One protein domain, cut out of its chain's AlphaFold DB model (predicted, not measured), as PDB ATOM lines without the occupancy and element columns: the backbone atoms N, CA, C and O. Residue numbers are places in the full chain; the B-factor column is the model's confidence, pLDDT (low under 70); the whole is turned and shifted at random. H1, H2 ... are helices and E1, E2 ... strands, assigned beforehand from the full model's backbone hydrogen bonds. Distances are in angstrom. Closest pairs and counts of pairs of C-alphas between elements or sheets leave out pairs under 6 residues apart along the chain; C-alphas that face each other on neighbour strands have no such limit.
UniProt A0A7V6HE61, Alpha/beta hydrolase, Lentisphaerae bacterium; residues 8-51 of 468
ATOM      1  N   ILE A   8      28.265  40.031 155.537       78.50
ATOM      2  CA  ILE A   8      27.008  39.969 154.774       78.50
ATOM      3  C   ILE A   8      27.192  39.524 153.314       78.50
ATOM      4  O   ILE A   8      26.354  38.803 152.782       78.50
ATOM      5  N   PHE A   9      28.293  39.917 152.665       69.75
ATOM      6  CA  PHE A   9      28.592  39.525 151.289       69.75
ATOM      7  C   PHE A   9      29.049  38.067 151.245       69.75
ATOM      8  O   PHE A   9      28.585  37.292 150.413       69.75
ATOM      9  N   ALA A  10      29.919  37.672 152.181       70.25
ATOM     10  CA  ALA A  10      30.369  36.289 152.301       70.25
ATOM     11  C   ALA A  10      29.204  35.329 152.601       70.25
ATOM     12  O   ALA A  10      29.162  34.230 152.051       70.25
ATOM     13  N   ASP A  11      28.249  35.745 153.430       76.50
ATOM     14  CA  ASP A  11      27.065  34.954 153.759       76.50
ATOM     15  C   ASP A  11      26.093  34.858 152.577       76.50
ATOM     16  O   ASP A  11      25.587  33.770 152.307       76.50
ATOM     17  N   ALA A  12      25.913  35.936 151.806       71.69
ATOM     18  CA  ALA A  12      25.140  35.903 150.561       71.69
ATOM     19  C   ALA A  12      25.754  34.943 149.526       71.69
ATOM     20  O   ALA A  12      25.046  34.123 148.947       71.69
ATOM     21  N   VAL A  13      27.081  34.975 149.353       67.94
ATOM     22  CA  VAL A  13      27.814  34.047 148.471       67.94
ATOM     23  C   VAL A  13      27.695  32.593 148.942       67.94
ATOM     24  O   VAL A  13      27.573  31.694 148.112       67.94
ATOM     25  N   ARG A  14      27.731  32.336 150.258       70.69
ATOM     26  CA  ARG A  14      27.559  30.984 150.832       70.69
ATOM     27  C   ARG A  14      26.139  30.448 150.674       70.69
ATOM     28  O   ARG A  14      25.971  29.239 150.549       70.69
ATOM     29  N   ALA A  15      25.144  31.328 150.744       75.94
ATOM     30  CA  ALA A  15      23.734  30.972 150.635       75.94
ATOM     31  C   ALA A  15      23.292  30.702 149.189       75.94
ATOM     32  O   ALA A  15      22.234  30.108 148.993       75.94
ATOM     33  N   ASP A  16      24.085  31.108 148.192       73.44
ATOM     34  CA  ASP A  16      23.783  30.893 146.779       73.44
ATOM     35  C   ASP A  16      24.282  29.511 146.290       73.44
ATOM     36  O   ASP A  16      25.493  29.295 146.139       73.44
ATOM     37  N   PRO A  17      23.376  28.558 145.988       68.56
ATOM     38  CA  PRO A  17      23.746  27.227 145.507       68.56
ATOM     39  C   PRO A  17      24.389  27.235 144.106       68.56
ATOM     40  O   PRO A  17      24.944  26.214 143.693       68.56
ATOM     41  N   SER A  18      24.352  28.359 143.380       68.31
ATOM     42  CA  SER A  18      24.937  28.525 142.042       68.31
ATOM     43  C   SER A  18      26.391  29.034 142.026       68.31
ATOM     44  O   SER A  18      27.001  29.082 140.957       68.31
ATOM     45  N   LYS A  19      26.993  29.243 143.212       62.66
ATOM     46  CA  LYS A  19      28.319  29.852 143.474       62.66
ATOM     47  C   LYS A  19      28.345  31.366 143.226       62.66
ATOM     48  O   LYS A  19      27.905  31.853 142.194       62.66
ATOM     49  N   GLY A  20      28.943  32.105 144.163       60.47
ATOM     50  CA  GLY A  20      29.037  33.565 144.087       60.47
ATOM     51  C   GLY A  20      30.170  34.099 143.208       60.47
ATOM     52  O   GLY A  20      31.221  33.477 143.043       60.47
ATOM     53  N   VAL A  21      29.949  35.301 142.678       62.53
ATOM     54  CA  VAL A  21      30.927  36.102 141.931       62.53
ATOM     55  C   VAL A  21      31.817  36.858 142.918       62.53
ATOM     56  O   VAL A  21      31.311  37.512 143.826       62.53
ATOM     57  N   ILE A  22      33.141  36.805 142.736       65.81
ATOM     58  CA  ILE A  22      34.089  37.659 143.468       65.81
ATOM     59  C   ILE A  22      34.487  38.808 142.544       65.81
ATOM     60  O   ILE A  22      35.077  38.579 141.490       65.81
ATOM     61  N   LEU A  23      34.170  40.040 142.945       66.56
ATOM     62  CA  LEU A  23      34.641  41.244 142.266       66.56
ATOM     63  C   LEU A  23      36.009  41.637 142.827       66.56
ATOM     64  O   LEU A  23      36.179  41.761 144.039       66.56
ATOM     65  N   ILE A  24      36.982  41.818 141.938       72.62
ATOM     66  CA  ILE A  24      38.352  42.188 142.282       72.62
ATOM     67  C   ILE A  24      38.707  43.421 141.459       72.62
ATOM     68  O   ILE A  24      38.566  43.411 140.239       72.62
ATOM     69  N   GLU A  25      39.174  44.472 142.127       73.19
ATOM     70  CA  GLU A  25      39.636  45.698 141.485       73.19
ATOM     71  C   GLU A  25      41.135  45.882 141.734       73.19
ATOM     72  O   GLU A  25      41.621  45.797 142.866       73.19
ATOM     73  N   GLY A  26      41.886  46.121 140.660       77.75
ATOM     74  CA  GLY A  26      43.309  46.412 140.748       77.75
ATOM     75  C   GLY A  26      43.544  47.818 141.296       77.75
ATOM     76  O   GLY A  26      43.256  48.800 140.620       77.75
ATOM     77  N   ARG A  27      44.107  47.929 142.504       79.06
ATOM     78  CA  ARG A  27      44.397  49.225 143.152       79.06
ATOM     79  C   ARG A  27      45.633  49.934 142.584       79.06
ATOM     80  O   ARG A  27      45.726  51.155 142.642       79.06
ATOM     81  N   ALA A  28      46.607  49.171 142.096       84.50
ATOM     82  CA  ALA A  28      47.871  49.685 141.583       84.50
ATOM     83  C   ALA A  28      48.414  48.767 140.488       84.50
ATOM     84  O   ALA A  28      48.058  47.589 140.425       84.50
ATOM     85  N   ALA A  29      49.282  49.316 139.638       89.00
ATOM     86  CA  ALA A  29      49.931  48.541 138.595       89.00
ATOM     87  C   ALA A  29      50.779  47.414 139.204       89.00
ATOM     88  O   ALA A  29      51.521  47.642 140.159       89.00
ATOM     89  N   THR A  30      50.665  46.208 138.654       88.75
ATOM     90  CA  THR A  30      51.420  45.036 139.106       88.75
ATOM     91  C   THR A  30      51.520  43.995 137.997       88.75
ATOM     92  O   THR A  30      50.638  43.899 137.141       88.75
ATOM     93  N   THR A  31      52.601  43.224 138.019       89.69
ATOM     94  CA  THR A  31      52.802  42.013 137.209       89.69
ATOM     95  C   THR A  31      52.658  40.739 138.039       89.69
ATOM     96  O   THR A  31      52.837  39.643 137.514       89.69
ATOM     97  N   GLU A  32      52.381  40.879 139.338       89.88
ATOM     98  CA  GLU A  32      52.147  39.746 140.226       89.88
ATOM     99  C   GLU A  32      50.828  39.045 139.865       89.88
ATOM    100  O   GLU A  32      49.839  39.716 139.544       89.88
ATOM    101  N   PRO A  33      50.777  37.705 139.936       89.69
ATOM    102  CA  PRO A  33      49.563  36.953 139.652       89.69
ATOM    103  C   PRO A  33      48.472  37.209 140.705       89.69
ATOM    104  O   PRO A  33      48.756  37.511 141.866       89.69
ATOM    105  N   LEU A  34      47.206  36.984 140.339       87.06
ATOM    106  CA  LEU A  34      46.140  36.804 141.330       87.06
ATOM    107  C   LEU A  34      46.265  35.396 141.896       87.06
ATOM    108  O   LEU A  34      46.076  34.414 141.178       87.06
ATOM    109  N   VAL A  35      46.556  35.305 143.188       88.25
ATOM    110  CA  VAL A  35      46.692  34.031 143.889       88.25
ATOM    111  C   VAL A  35      45.435  33.762 144.711       88.25
ATOM    112  O   VAL A  35      45.056  34.556 145.571       88.25
ATOM    113  N   LEU A  36      44.787  32.631 144.447       84.31
ATOM    114  CA  LEU A  36      43.726  32.069 145.270       84.31
ATOM    115  C   LEU A  36      44.324  31.016 146.202       84.31
ATOM    116  O   LEU A  36      44.776  29.963 145.751       84.31
ATOM    117  N   GLU A  37      44.254  31.272 147.504       87.88
ATOM    118  CA  GLU A  37      44.639  30.315 148.538       87.88
ATOM    119  C   GLU A  37      43.401  29.781 149.270       87.88
ATOM    120  O   GLU A  37      42.497  30.536 149.630       87.88
ATOM    121  N   ILE A  38      43.369  28.476 149.540       81.38
ATOM    122  CA  ILE A  38      42.361  27.847 150.398       81.38
ATOM    123  C   ILE A  38      43.055  27.382 151.669       81.38
ATOM    124  O   ILE A  38      44.013  26.611 151.616       81.38
ATOM    125  N   TRP A  39      42.535  27.823 152.813       87.69
ATOM    126  CA  TRP A  39      43.061  27.507 154.136       87.69
ATOM    127  C   TRP A  39      42.054  26.665 154.925       87.69
ATOM    128  O   TRP A  39      40.851  26.936 154.912       87.69
ATOM    129  N   ARG A  40      42.528  25.644 155.642       84.88
ATOM    130  CA  ARG A  40      41.715  24.801 156.526       84.88
ATOM    131  C   ARG A  40      42.453  24.590 157.842       84.88
ATOM    132  O   ARG A  40      43.568  24.093 157.850       84.88
ATOM    133  N   LYS A  41      41.802  24.930 158.961       90.75
ATOM    134  CA  LYS A  41      42.357  24.777 160.325       90.75
ATOM    135  C   LYS A  41      43.746  25.424 160.507       90.75
ATOM    136  O   LYS A  41      44.582  24.890 161.218       90.75
ATOM    137  N   GLY A  42      43.974  26.573 159.868       88.88
ATOM    138  CA  GLY A  42      45.249  27.297 159.944       88.88
ATOM    139  C   GLY A  42      46.322  26.817 158.963       88.88
ATOM    140  O   GLY A  42      47.372  27.443 158.890       88.88
ATOM    141  N   GLU A  43      46.058  25.777 158.169       90.06
ATOM    142  CA  GLU A  43      46.986  25.279 157.152       90.06
ATOM    143  C   GLU A  43      46.497  25.608 155.739       90.06
ATOM    144  O   GLU A  43      45.310  25.467 155.429       90.06
ATOM    145  N   LYS A  44      47.413  26.032 154.861       91.69
ATOM    146  CA  LYS A  44      47.125  26.229 153.437       91.69
ATOM    147  C   LYS A  44      46.998  24.866 152.754       91.69
ATOM    148  O   LYS A  44      47.955  24.104 152.705       91.69
ATOM    149  N   VAL A  45      45.813  24.568 152.225       94.44
ATOM    150  CA  VAL A  45      45.481  23.279 151.591       94.44
ATOM    151  C   VAL A  45      45.447  23.339 150.064       94.44
ATOM    152  O   VAL A  45      45.540  22.299 149.417       94.44
ATOM    153  N   LEU A  46      45.308  24.529 149.471       90.19
ATOM    154  CA  LEU A  46      45.387  24.726 148.023       90.19
ATOM    155  C   LEU A  46      45.912  26.124 147.702       90.19
ATOM    156  O   LEU A  46      45.564  27.086 148.382       90.19
ATOM    157  N   GLU A  47      46.673  26.226 146.619       92.38
ATOM    158  CA  GLU A  47      47.037  27.482 145.974       92.38
ATOM    159  C   GLU A  47      46.805  27.356 144.463       92.38
ATOM    160  O   GLU A  47      47.106  26.319 143.855       92.38
ATOM    161  N   LYS A  48      46.233  28.393 143.854       89.75
ATOM    162  CA  LYS A  48      46.099  28.542 142.403       89.75
ATOM    163  C   LYS A  48      46.458  29.965 142.011       89.75
ATOM    164  O   LYS A  48      45.963  30.903 142.622       89.75
ATOM    165  N   SER A  49      47.249  30.110 140.955       90.75
ATOM    166  CA  SER A  49      47.702  31.411 140.463       90.75
ATOM    167  C   SER A  49      47.143  31.669 139.071       90.75
ATOM    168  O   SER A  49      47.236  30.811 138.192       90.75
ATOM    169  N   LEU A  50      46.575  32.854 138.878       86.94
ATOM    170  CA  LEU A  50      46.184  33.401 137.587       86.94
ATOM    171  C   LEU A  50      47.210  34.476 137.206       86.94
ATOM    172  O   LEU A  50      47.213  35.540 137.833       86.94
ATOM    173  N   PRO A  51      48.083  34.224 136.213       88.69
ATOM    174  CA  PRO A  51      48.943  35.262 135.667       88.69
ATOM    175  C   PRO A  51      48.084  36.421 135.176       88.69
ATOM    176  O   PRO A  51      47.152  36.223 134.397       88.69
TER     177      PRO A  51
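AT A GLANCE: This is residues 8 to 51 of the 468 residues of the protein "Alpha/beta hydrolase" of Lentisphaerae bacterium (UniProt A0A7V6HE61). The model is an open hook: a short helix, H1, lies at one end of a long bare link, residues 16 to 33, and the link leads to a slender two-stranded hairpin, E1 and E2, which folds back from the link's other end. The helix does not pack on the hairpin, and the space between them is empty. The printed part has 44 residues, with one named helix followed by two named strands, in the order H1, E1, E2. The two strands make one antiparallel sheet, order E1 - E2, and the class is mixed, helices and strands. The whole is loose, with a radius of gyration of the C-alphas of 13.3 A and spans of 34 by 26 by 17 A.

HOW THE PARTS SIT: The printed part begins with helix H1, residues 8 to 15, in which every O i to N i+4 pair is within hydrogen-bond range. A long link of 18 residues, 16 to 33, joins it to strand E1, residues 34 to 40. A tight link of 2 residues then joins E1 to strand E2, residues 43 to 50. E1 and E2 are a hairpin of antiparallel neighbours, with an angle of 162 degrees between their N-to-C directions. The C-alphas of Trp 39 and Lys 44 face each other at 4.3 A, and those of Val 35 and Ser 49 face each other at 4.4 A. N 34 and O 50 are within hydrogen-bond range at 2.9 A. Near the tight link, N 40 and O 43 are within hydrogen-bond range at 2.8 A. H1 and E2 are apart, with no C-alpha of the one within 8 A of the other.

IN THESE COORDINATES: H1 runs from Ile 8, C-alpha at (27.008, 39.969, 154.774), to Ala 15, and measures 10.4 A from first to last C-alpha. E1 runs from Leu 34, C-alpha at (46.140, 36.804, 141.330), to Arg 40, and measures 19.9 A. E2, the longest strand by residues, runs from Glu 43 to Leu 50, C-alpha at (46.184, 33.401, 137.587), and measures 21.2 A.

THE WHOLE: The two C-alphas farthest apart are those of Pro 17 and Ala 29, at 34.5 A. The C-alphas of Ile 8 and Pro 51, the first and last printed, are 29.5 A apart. The printed part has no cut. Residues 14 to 19, of which 14 and 15 belong to H1, and residues 25 to 30 stand free. The mean pLDDT of the printed part is 80.4, and confidence is low, under 70, at residue 9, residue 13 and residues 17 to 23.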